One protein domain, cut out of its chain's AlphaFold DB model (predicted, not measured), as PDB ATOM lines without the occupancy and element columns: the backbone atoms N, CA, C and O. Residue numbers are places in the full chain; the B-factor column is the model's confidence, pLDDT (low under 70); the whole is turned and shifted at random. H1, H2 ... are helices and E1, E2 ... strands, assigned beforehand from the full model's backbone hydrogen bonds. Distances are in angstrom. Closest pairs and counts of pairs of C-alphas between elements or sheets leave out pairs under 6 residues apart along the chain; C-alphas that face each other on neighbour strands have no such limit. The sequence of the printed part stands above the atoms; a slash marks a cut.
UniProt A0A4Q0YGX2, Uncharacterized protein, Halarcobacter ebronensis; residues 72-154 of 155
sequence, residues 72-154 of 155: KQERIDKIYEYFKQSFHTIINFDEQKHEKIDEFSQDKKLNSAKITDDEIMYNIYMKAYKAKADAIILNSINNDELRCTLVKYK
ATOM      1  N   LYS A  72      44.587  14.581 169.621       53.00
ATOM      2  CA  LYS A  72      43.969  14.303 170.924       53.00
ATOM      3  C   LYS A  72      44.315  15.394 171.936       53.00
ATOM      4  O   LYS A  72      43.405  15.871 172.605       53.00
ATOM      5  N   GLN A  73      45.582  15.807 171.990       55.44
ATOM      6  CA  GLN A  73      46.032  16.914 172.837       55.44
ATOM      7  C   GLN A  73      45.303  18.216 172.459       55.44
ATOM      8  O   GLN A  73      44.617  18.794 173.290       55.44
ATOM      9  N   GLU A  74      45.296  18.577 171.170       56.56
ATOM     10  CA  GLU A  74      44.619  19.786 170.674       56.56
ATOM     11  C   GLU A  74      43.108  19.800 170.959       56.56
ATOM     12  O   GLU A  74      42.513  20.856 171.169       56.56
ATOM     13  N   ARG A  75      42.449  18.632 170.941       58.78
ATOM     14  CA  ARG A  75      41.030  18.527 171.314       58.78
ATOM     15  C   ARG A  75      40.825  18.774 172.802       58.78
ATOM     16  O   ARG A  75      39.857  19.438 173.152       58.78
ATOM     17  N   ILE A  76      41.697  18.238 173.655       58.34
ATOM     18  CA  ILE A  76      41.637  18.471 175.102       58.34
ATOM     19  C   ILE A  76      41.817  19.962 175.384       58.34
ATOM     20  O   ILE A  76      40.985  20.526 176.086       58.34
ATOM     21  N   ASP A  77      42.798  20.607 174.753       60.94
ATOM     22  CA  ASP A  77      43.077  22.035 174.940       60.94
ATOM     23  C   ASP A  77      41.899  22.912 174.492       60.94
ATOM     24  O   ASP A  77      41.448  23.779 175.234       60.94
ATOM     25  N   LYS A  78      41.308  22.634 173.320       61.91
ATOM     26  CA  LYS A  78      40.124  23.371 172.836       61.91
ATOM     27  C   LYS A  78      38.899  23.183 173.727       61.91
ATOM     28  O   LYS A  78      38.137  24.122 173.944       61.91
ATOM     29  N   ILE A  79      38.687  21.969 174.231       61.62
ATOM     30  CA  ILE A  79      37.586  21.670 175.150       61.62
ATOM     31  C   ILE A  79      37.829  22.357 176.501       61.62
ATOM     32  O   ILE A  79      36.897  22.897 177.091       61.62
ATOM     33  N   TYR A  80      39.076  22.380 176.968       61.06
ATOM     34  CA  TYR A  80      39.481  23.090 178.174       61.06
ATOM     35  C   TYR A  80      39.258  24.601 178.048       61.06
ATOM     36  O   TYR A  80      38.629  25.191 178.924       61.06
ATOM     37  N   GLU A  81      39.678  25.223 176.944       64.62
ATOM     38  CA  GLU A  81      39.423  26.645 176.681       64.62
ATOM     39  C   GLU A  81      37.925  26.962 176.623       64.62
ATOM     40  O   GLU A  81      37.475  27.929 177.242       64.62
ATOM     41  N   TYR A  82      37.137  26.122 175.944       60.81
ATOM     42  CA  TYR A  82      35.683  26.270 175.880       60.81
ATOM     43  C   TYR A  82      35.036  26.202 177.267       60.81
ATOM     44  O   TYR A  82      34.206  27.044 177.617       60.81
ATOM     45  N   PHE A  83      35.423  25.226 178.088       63.22
ATOM     46  CA  PHE A  83      34.870  25.094 179.429       63.22
ATOM     47  C   PHE A  83      35.335  26.186 180.385       63.22
ATOM     48  O   PHE A  83      34.532  26.655 181.189       63.22
ATOM     49  N   LYS A  84      36.578  26.652 180.253       62.00
ATOM     50  CA  LYS A  84      37.088  27.802 181.000       62.00
ATOM     51  C   LYS A  84      36.285  29.072 180.709       62.00
ATOM     52  O   LYS A  84      36.085  29.876 181.611       62.00
ATOM     53  N   GLN A  85      35.818  29.251 179.473       63.16
ATOM     54  CA  GLN A  85      34.930  30.359 179.108       63.16
ATOM     55  C   GLN A  85      33.478  30.133 179.554       63.16
ATOM     56  O   GLN A  85      32.791  31.091 179.892       63.16
ATOM     57  N   SER A  86      33.008  28.883 179.549       55.47
ATOM     58  CA  SER A  86      31.598  28.552 179.804       55.47
ATOM     59  C   SER A  86      31.241  28.469 181.289       55.47
ATOM     60  O   SER A  86      30.103  28.746 181.653       55.47
ATOM     61  N   PHE A  87      32.185  28.087 182.155       63.78
ATOM     62  CA  PHE A  87      31.944  27.939 183.589       63.78
ATOM     63  C   PHE A  87      32.554  29.085 184.381       63.78
ATOM     64  O   PHE A  87      33.773  29.221 184.487       63.78
ATOM     65  N   HIS A  88      31.693  29.869 185.023       66.38
ATOM     66  CA  HIS A  88      32.146  30.872 185.973       66.38
ATOM     67  C   HIS A  88      32.641  30.174 187.242       66.38
ATOM     68  O   HIS A  88      31.930  29.374 187.856       66.38
ATOM     69  N   THR A  89      33.884  30.467 187.629       65.94
ATOM     70  CA  THR A  89      34.421  30.008 188.912       65.94
ATOM     71  C   THR A  89      34.044  31.029 189.977       65.94
ATOM     72  O   THR A  89      34.441  32.190 189.885       65.94
ATOM     73  N   ILE A  90      33.247  30.621 190.963       69.69
ATOM     74  CA  ILE A  90      32.771  31.504 192.031       69.69
ATOM     75  C   ILE A  90      33.582  31.217 193.294       69.69
ATOM     76  O   ILE A  90      33.859  30.066 193.617       69.69
ATOM     77  N   ILE A  91      33.970  32.274 194.005       65.12
ATOM     78  CA  ILE A  91      34.802  32.176 195.211       65.12
ATOM     79  C   ILE A  91      33.962  31.756 196.427       65.12
ATOM     80  O   ILE A  91      34.420  30.967 197.244       65.12
ATOM     81  N   ASN A  92      32.719  32.247 196.524       68.62
ATOM     82  CA  ASN A  92      31.846  32.021 197.674       68.62
ATOM     83  C   ASN A  92      30.504  31.416 197.258       68.62
ATOM     84  O   ASN A  92      29.851  31.881 196.319       68.62
ATOM     85  N   PHE A  93      30.072  30.407 198.008       74.25
ATOM     86  CA  PHE A  93      28.717  29.887 197.925       74.25
ATOM     87  C   PHE A  93      27.741  30.861 198.600       74.25
ATOM     88  O   PHE A  93      28.051  31.433 199.642       74.25
ATOM     89  N   ASP A  94      26.571  31.053 197.996       76.44
ATOM     90  CA  ASP A  94      25.511  31.935 198.489       76.44
ATOM     91  C   ASP A  94      24.219  31.129 198.406       76.44
ATOM     92  O   ASP A  94      23.709  30.886 197.316       76.44
ATOM     93  N   GLU A  95      23.704  30.678 199.548       79.38
ATOM     94  CA  GLU A  95      22.498  29.846 199.616       79.38
ATOM     95  C   GLU A  95      21.251  30.543 199.066       79.38
ATOM     96  O   GLU A  95      20.285  29.872 198.697       79.38
ATOM     97  N   GLN A  96      21.246  31.875 198.986       76.38
ATOM     98  CA  GLN A  96      20.119  32.624 198.436       76.38
ATOM     99  C   GLN A  96      20.140  32.641 196.906       76.38
ATOM    100  O   GLN A  96      19.082  32.712 196.287       76.38
ATOM    101  N   LYS A  97      21.323  32.535 196.290       75.69
ATOM    102  CA  LYS A  97      21.506  32.643 194.831       75.69
ATOM    103  C   LYS A  97      21.875  31.330 194.160       75.69
ATOM    104  O   LYS A  97      21.654  31.176 192.961       75.69
ATOM    105  N   HIS A  98      22.445  30.399 194.912       83.56
ATOM    106  CA  HIS A  98      23.021  29.170 194.398       83.56
ATOM    107  C   HIS A  98      22.328  27.948 195.003       83.56
ATOM    108  O   HIS A  98      21.962  27.910 196.179       83.56
ATOM    109  N   GLU A  99      22.164  26.919 194.183       84.94
ATOM    110  CA  GLU A  99      21.732  25.587 194.581       84.94
ATOM    111  C   GLU A  99      22.893  24.613 194.367       84.94
ATOM    112  O   GLU A  99      23.478  24.563 193.282       84.94
ATOM    113  N   LYS A 100      23.250  23.857 195.410       84.88
ATOM    114  CA  LYS A 100      24.294  22.832 195.329       84.88
ATOM    115  C   LYS A 100      23.759  21.628 194.560       84.88
ATOM    116  O   LYS A 100      22.740  21.063 194.940       84.88
ATOM    117  N   ILE A 101      24.466  21.234 193.507       83.81
ATOM    118  CA  ILE A 101      24.090  20.097 192.660       83.81
ATOM    119  C   ILE A 101      24.855  18.853 193.086       83.81
ATOM    120  O   ILE A 101      24.268  17.797 193.284       83.81
ATOM    121  N   ASP A 102      26.175  18.985 193.190       82.50
ATOM    122  CA  ASP A 102      27.070  17.871 193.467       82.50
ATOM    123  C   ASP A 102      28.374  18.387 194.083       82.50
ATOM    124  O   ASP A 102      28.719  19.569 193.964       82.50
ATOM    125  N   GLU A 103      29.101  17.498 194.745       83.62
ATOM    126  CA  GLU A 103      30.429  17.762 195.282       83.62
ATOM    127  C   GLU A 103      31.389  16.681 194.813       83.62
ATOM    128  O   GLU A 103      31.116  15.485 194.896       83.62
ATOM    129  N   PHE A 104      32.541  17.115 194.319       79.88
ATOM    130  CA  PHE A 104      33.547  16.216 193.804       79.88
ATOM    131  C   PHE A 104      34.887  16.474 194.473       79.88
ATOM    132  O   PHE A 104      35.347  17.611 194.567       79.88
ATOM    133  N   SER A 105      35.520  15.382 194.897       77.00
ATOM    134  CA  SER A 105      36.915  15.365 195.297       77.00
ATOM    135  C   SER A 105      37.718  14.469 194.364       77.00
ATOM    136  O   SER A 105      37.283  13.363 194.025       77.00
ATOM    137  N   GLN A 106      38.886  14.958 193.953       72.19
ATOM    138  CA  GLN A 106      39.873  14.183 193.222       72.19
ATOM    139  C   GLN A 106      41.222  14.240 193.928       72.19
ATOM    140  O   GLN A 106      41.812  15.313 194.083       72.19
ATOM    141  N   ASP A 107      41.738  13.064 194.272       69.81
ATOM    142  CA  ASP A 107      43.103  12.919 194.754       69.81
ATOM    143  C   ASP A 107      44.093  13.099 193.600       69.81
ATOM    144  O   ASP A 107      43.977  12.474 192.541       69.81
ATOM    145  N   LYS A 108      45.118  13.926 193.823       63.59
ATOM    146  CA  LYS A 108      46.200  14.172 192.852       63.59
ATOM    147  C   LYS A 108      47.160  12.982 192.718       63.59
ATOM    148  O   LYS A 108      47.992  12.948 191.812       63.59
ATOM    149  N   LYS A 109      47.054  11.993 193.614       60.28
ATOM    150  CA  LYS A 109      47.907  10.797 193.697       60.28
ATOM    151  C   LYS A 109      47.136   9.524 193.346       60.28
ATOM    152  O   LYS A 109      47.086   8.589 194.139       60.28
ATOM    153  N   LEU A 110      46.550   9.450 192.153       52.09
ATOM    154  CA  LEU A 110      46.010   8.182 191.663       52.09
ATOM    155  C   LEU A 110      47.092   7.417 190.877       52.09
ATOM    156  O   LEU A 110      47.471   7.809 189.780       52.09
ATOM    157  N   ASN A 111      47.567   6.303 191.442       44.81
ATOM    158  CA  ASN A 111      48.345   5.257 190.758       44.81
ATOM    159  C   ASN A 111      49.660   5.692 190.080       44.81
ATOM    160  O   ASN A 111      49.850   5.483 188.883       44.81
ATOM    161  N   SER A 112      50.605   6.219 190.866       50.09
ATOM    162  CA  SER A 112      52.034   6.349 190.498       50.09
ATOM    163  C   SER A 112      52.372   7.271 189.314       50.09
ATOM    164  O   SER A 112      53.552   7.501 189.054       50.09
ATOM    165  N   ALA A 113      51.377   7.852 188.644       55.44
ATOM    166  CA  ALA A 113      51.535   8.911 187.660       55.44
ATOM    167  C   ALA A 113      51.041  10.228 188.269       55.44
ATOM    168  O   ALA A 113      49.938  10.309 188.807       55.44
ATOM    169  N   LYS A 114      51.881  11.263 188.225       57.50
ATOM    170  CA  LYS A 114      51.522  12.602 188.689       57.50
ATOM    171  C   LYS A 114      50.512  13.186 187.697       57.50
ATOM    172  O   LYS A 114      50.913  13.594 186.611       57.50
ATOM    173  N   ILE A 115      49.231  13.176 188.059       64.50
ATOM    174  CA  ILE A 115      48.173  13.839 187.288       64.50
ATOM    175  C   ILE A 115      48.484  15.340 187.295       64.50
ATOM    176  O   ILE A 115      48.804  15.902 188.348       64.50
ATOM    177  N   THR A 116      48.461  15.979 186.127       66.94
ATOM    178  CA  THR A 116      48.716  17.422 186.030       66.94
ATOM    179  C   THR A 116      47.492  18.217 186.479       66.94
ATOM    180  O   THR A 116      46.359  17.737 186.420       66.94
ATOM    181  N   ASP A 117      47.699  19.459 186.922       68.12
ATOM    182  CA  ASP A 117      46.588  20.328 187.329       68.12
ATOM    183  C   ASP A 117      45.584  20.558 186.177       68.12
ATOM    184  O   ASP A 117      44.378  20.628 186.417       68.12
ATOM    185  N   ASP A 118      46.056  20.562 184.925       66.19
ATOM    186  CA  ASP A 118      45.214  20.693 183.729       66.19
ATOM    187  C   ASP A 118      44.273  19.495 183.531       66.19
ATOM    188  O   ASP A 118      43.091  19.670 183.228       66.19
ATOM    189  N   GLU A 119      44.755  18.268 183.754       70.50
ATOM    190  CA  GLU A 119      43.923  17.062 183.668       70.50
ATOM    191  C   GLU A 119      42.837  17.049 184.751       70.50
ATOM    192  O   GLU A 119      41.700  16.634 184.504       70.50
ATOM    193  N   ILE A 120      43.158  17.536 185.952       74.25
ATOM    194  CA  ILE A 120      42.194  17.652 187.052       74.25
ATOM    195  C   ILE A 120      41.122  18.687 186.705       74.25
ATOM    196  O   ILE A 120      39.927  18.415 186.852       74.25
ATOM    197  N   MET A 121      41.524  19.853 186.197       71.94
ATOM    198  CA  MET A 121      40.574  20.884 185.787       71.94
ATOM    199  C   MET A 121      39.685  20.426 184.638       71.94
ATOM    200  O   MET A 121      38.470  20.615 184.695       71.94
ATOM    201  N   TYR A 122      40.243  19.724 183.652       74.88
ATOM    202  CA  TYR A 122      39.463  19.103 182.588       74.88
ATOM    203  C   TYR A 122      38.390  18.145 183.132       74.88
ATOM    204  O   TYR A 122      37.226  18.218 182.729       74.88
ATOM    205  N   ASN A 123      38.747  17.273 184.081       77.81
ATOM    206  CA  ASN A 123      37.795  16.340 184.691       77.81
ATOM    207  C   ASN A 123      36.662  17.068 185.420       77.81
ATOM    208  O   ASN A 123      35.501  16.655 185.335       77.81
ATOM    209  N   ILE A 124      36.982  18.164 186.103       78.12
ATOM    210  CA  ILE A 124      36.007  18.993 186.815       78.12
ATOM    211  C   ILE A 124      35.037  19.660 185.857       78.12
ATOM    212  O   ILE A 124      33.825  19.547 186.043       78.12
ATOM    213  N   TYR A 125      35.547  20.274 184.795       77.31
ATOM    214  CA  TYR A 125      34.706  20.876 183.771       77.31
ATOM    215  C   TYR A 125      33.799  19.851 183.089       77.31
ATOM    216  O   TYR A 125      32.607  20.093 182.899       77.31
ATOM    217  N   MET A 126      34.325  18.662 182.795       78.44
ATOM    218  CA  MET A 126      33.541  17.579 182.212       78.44
ATOM    219  C   MET A 126      32.414  17.116 183.147       78.44
ATOM    220  O   MET A 126      31.309  16.809 182.693       78.44
ATOM    221  N   LYS A 127      32.668  17.065 184.460       79.25
ATOM    222  CA  LYS A 127      31.635  16.757 185.457       79.25
ATOM    223  C   LYS A 127      30.594  17.866 185.566       79.25
ATOM    224  O   LYS A 127      29.406  17.555 185.547       79.25
ATOM    225  N   ALA A 128      31.020  19.127 185.598       77.19
ATOM    226  CA  ALA A 128      30.130  20.285 185.610       77.19
ATOM    227  C   ALA A 128      29.180  20.280 184.405       77.19
ATOM    228  O   ALA A 128      27.970  20.442 184.561       77.19
ATOM    229  N   TYR A 129      29.709  19.977 183.217       76.56
ATOM    230  CA  TYR A 129      28.923  19.841 181.992       76.56
ATOM    231  C   TYR A 129      27.892  18.713 182.076       76.56
ATOM    232  O   TYR A 129      26.710  18.929 181.807       76.56
ATOM    233  N   LYS A 130      28.304  17.516 182.512       78.88
ATOM    234  CA  LYS A 130      27.389  16.375 182.687       78.88
ATOM    235  C   LYS A 130      26.292  16.656 183.718       78.88
ATOM    236  O   LYS A 130      25.154  16.243 183.514       78.88
ATOM    237  N   ALA A 131      26.622  17.377 184.787       78.06
ATOM    238  CA  ALA A 131      25.681  17.785 185.829       78.06
ATOM    239  C   ALA A 131      24.781  18.968 185.417       78.06
ATOM    240  O   ALA A 131      23.864  19.334 186.159       78.06
ATOM    241  N   LYS A 132      25.017  19.561 184.233       77.94
ATOM    242  CA  LYS A 132      24.389  20.809 183.774       77.94
ATOM    243  C   LYS A 132      24.518  21.925 184.818       77.94
ATOM    244  O   LYS A 132      23.537  22.608 185.097       77.94
ATOM    245  N   ALA A 133      25.680  22.031 185.458       78.88
ATOM    246  CA  ALA A 133      25.962  23.104 186.402       78.88
ATOM    247  C   ALA A 133      26.030  24.453 185.673       78.88
ATOM    248  O   ALA A 133      26.338  24.492 184.485       78.88
ATOM    249  N   ASP A 134      25.771  25.544 186.386       75.75
ATOM    250  CA  ASP A 134      25.970  26.896 185.852       75.75
ATOM    251  C   ASP A 134      27.333  27.458 186.278       75.75
ATOM    252  O   ASP A 134      27.944  28.256 185.569       75.75
ATOM    253  N   ALA A 135      27.833  27.026 187.439       77.62
ATOM    254  CA  ALA A 135      29.101  27.483 187.984       77.62
ATOM    255  C   ALA A 135      29.799  26.421 188.844       77.62
ATOM    256  O   ALA A 135      29.211  25.419 189.263       77.62
ATOM    257  N   ILE A 136      31.086  26.660 189.097       80.44
ATOM    258  CA  ILE A 136      31.965  25.781 189.872       80.44
ATOM    259  C   ILE A 136      32.568  26.587 191.020       80.44
ATOM    260  O   ILE A 136      33.048  27.701 190.820       80.44
ATOM    261  N   ILE A 137      32.571  26.018 192.220       79.19
ATOM    262  CA  ILE A 137      33.224  26.588 193.401       79.19
ATOM    263  C   ILE A 137      34.404  25.694 193.756       79.19
ATOM    264  O   ILE A 137      34.234  24.499 193.991       79.19
ATOM    265  N   LEU A 138      35.607  26.261 193.778       75.81
ATOM    266  CA  LEU A 138      36.817  25.553 194.190       75.81
ATOM    267  C   LEU A 138      36.956  25.696 195.710       75.81
ATOM    268  O   LEU A 138      37.359  26.748 196.197       75.81
ATOM    269  N   ASN A 139      36.592  24.650 196.455       70.56
ATOM    270  CA  ASN A 139      36.583  24.676 197.922       70.56
ATOM    271  C   ASN A 139      38.002  24.549 198.497       70.56
ATOM    272  O   ASN A 139      38.321  25.137 199.525       70.56
ATOM    273  N   SER A 140      38.848  23.730 197.866       67.19
ATOM    274  CA  SER A 140      40.231  23.517 198.292       67.19
ATOM    275  C   SER A 140      41.077  23.029 197.123       67.19
ATOM    276  O   SER A 140      40.677  22.113 196.402       67.19
ATOM    277  N   ILE A 141      42.249  23.642 196.953       65.19
ATOM    278  CA  ILE A 141      43.304  23.192 196.046       65.19
ATOM    279  C   ILE A 141      44.536  22.947 196.909       65.19
ATOM    280  O   ILE A 141      45.323  23.860 197.152       65.19
ATOM    281  N   ASN A 142      44.693  21.718 197.392       65.38
ATOM    282  CA  ASN A 142      45.905  21.299 198.082       65.38
ATOM    283  C   ASN A 142      46.796  20.482 197.137       65.38
ATOM    284  O   ASN A 142      46.380  20.044 196.061       65.38
ATOM    285  N   ASN A 143      48.050  20.267 197.541       60.81
ATOM    286  CA  ASN A 143      49.000  19.460 196.767       60.81
ATOM    287  C   ASN A 143      48.562  17.995 196.607       60.81
ATOM    288  O   ASN A 143      49.038  17.322 195.696       60.81
ATOM    289  N   ASP A 144      47.658  17.517 197.463       66.50
ATOM    290  CA  ASP A 144      47.233  16.117 197.506       66.50
ATOM    291  C   ASP A 144      45.787  15.899 197.048       66.50
ATOM    292  O   ASP A 144      45.489  14.853 196.478       66.50
ATOM    293  N   GLU A 145      44.910  16.885 197.225       71.12
ATOM    294  CA  GLU A 145      43.471  16.749 196.987       71.12
ATOM    295  C   GLU A 145      42.909  18.058 196.428       71.12
ATOM    296  O   GLU A 145      43.283  19.153 196.869       71.12
ATOM    297  N   LEU A 146      42.004  17.948 195.457       73.31
ATOM    298  CA  LEU A 146      41.241  19.077 194.946       73.31
ATOM    299  C   LEU A 146      39.748  18.804 195.123       73.31
ATOM    300  O   LEU A 146      39.224  17.813 194.614       73.31
ATOM    301  N   ARG A 147      39.072  19.710 195.837       79.06
ATOM    302  CA  ARG A 147      37.631  19.649 196.109       79.06
ATOM    303  C   ARG A 147      36.902  20.780 195.413       79.06
ATOM    304  O   ARG A 147      37.273  21.946 195.565       79.06
ATOM    305  N   CYS A 148      35.828  20.444 194.713       83.56
ATOM    306  CA  CYS A 148      34.951  21.421 194.096       83.56
ATOM    307  C   CYS A 148      33.471  21.116 194.337       83.56
ATOM    308  O   CYS A 148      33.049  19.963 194.428       83.56
ATOM    309  N   THR A 149      32.682  22.184 194.413       84.00
ATOM    310  CA  THR A 149      31.222  22.132 194.447       84.00
ATOM    311  C   THR A 149      30.675  22.598 193.107       84.00
ATOM    312  O   THR A 149      31.071  23.647 192.597       84.00
ATOM    313  N   LEU A 150      29.735  21.843 192.552       86.75
ATOM    314  CA  LEU A 150      28.991  22.219 191.357       86.75
ATOM    315  C   LEU A 150      27.687  22.895 191.771       86.75
ATOM    316  O   LEU A 150      26.959  22.367 192.618       86.75
ATOM    317  N   VAL A 151      27.386  24.054 191.182       84.19
ATOM    318  CA  VAL A 151      26.214  24.851 191.563       84.19
ATOM    319  C   VAL A 151      25.392  25.304 190.361       84.19
ATOM    320  O   VAL A 151      25.902  25.447 189.248       84.19
ATOM    321  N   LYS A 152      24.103  25.535 190.608       85.38
ATOM    322  CA  LYS A 152      23.143  26.171 189.697       85.38
ATOM    323  C   LYS A 152      22.699  27.505 190.269       85.38
ATOM    324  O   LYS A 152      22.637  27.651 191.491       85.38
ATOM    325  N   TYR A 153      22.347  28.452 189.412       80.69
ATOM    326  CA  TYR A 153      21.674  29.666 189.852       80.69
ATOM    327  C   TYR A 153      20.203  29.370 190.120       80.69
ATOM    328  O   TYR A 153      19.502  28.789 189.286       80.69
ATOM    329  N   LYS A 154      19.726  29.786 191.292       78.94
ATOM    330  CA  LYS A 154      18.296  29.774 191.593       78.94
ATOM    331  C   LYS A 154      17.611  30.794 190.681       78.94
ATOM    332  O   LYS A 154      18.080  31.926 190.567       78.94
TER     333      LYS A 154
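What this domain is: This is residues 72 to 154 of the 155 residues of an uncharacterized protein of Halarcobacter ebronensis (UniProt A0A4Q0YGX2). A strongly twisted sheet of four strands has one helix, H2, packed over one face, while the other face is bare of named helices. The longest helix, H1, lies beyond H2 on the side away from the sheet, crosses H2 steeply, and is joined by a tight link to the edge strand E1. The printed part has 83 residues, with two named helices and four named strands in the order H1, E1, E2, H2, E3, E4. The sheet is mixed, in the order E1, E3, E4, E2, and the class is mixed, helices and strands. The whole is compact, with a radius of gyration of the C-alphas of 13.1 A, yet elongated in outline, spanning 41 by 27 by 18 A.

Where its parts are: In the sheet, E1 is residues 88 to 90, 6.1 A long, and E3 is residues 135 to 141, 16.9 A. E4, residues 145 to 153, measures 26.3 A and ends with C-alpha 153 at (21.674, 29.666, 189.852). E2, residues 98 to 107, measures 25.8 A and bends by 61 degrees at residue 101. H2, residues 117 to 130, is 20.1 A long and begins with C-alpha 117 at (46.588, 20.328, 187.329). H1, residues 72 to 86, is 20.9 A long and begins with C-alpha 72 at (43.969, 14.303, 170.924).

How they stand to each other: The inner strands E3 and E4 form an antiparallel hairpin, with N 137 and O 149 2.8 A apart, within hydrogen-bond range. E4 and the edge strand E2 are antiparallel, with N 104 and O 148 at 2.9 A. E1, the other edge strand, is parallel to E3, with N 90 and O 136 at 2.9 A. H2 is on the sheet at a height of 9.4 A, making two layers, helix on one face of a sheet. It lies over E4 and, only just, over E3, on which 3 of its 14 C-alphas fall. Its line stands at 31 degrees to that of E4 on the local plane, only just slantwise to the strands. The closest C-alphas of H2 and E4 are those of Ala 128 and Leu 150, 6.2 A apart. E2, H2 and E3 make a split strand-helix-strand unit, two strands running the same way with E4 between them, and its crossover is right-handed. H1 is not on the sheet. H2 touches H1 with residues 122 to 125 alone, the closest C-alphas being those of Tyr 80 and Tyr 122 at 5.9 A. The two helices run the same way at a steep tilt of 62 degrees. In H1 and H2 every O i to N i+4 pair is within hydrogen-bond range.

The domain as a whole: The two C-alphas farthest apart, those of Gln 96 and Ser 112, are 42.1 A apart. The printed part has no cut and no long link. The mean pLDDT of the printed part is 70.7, and residues 72 to 92, 107 to 118 and 140 to 144 are under 70.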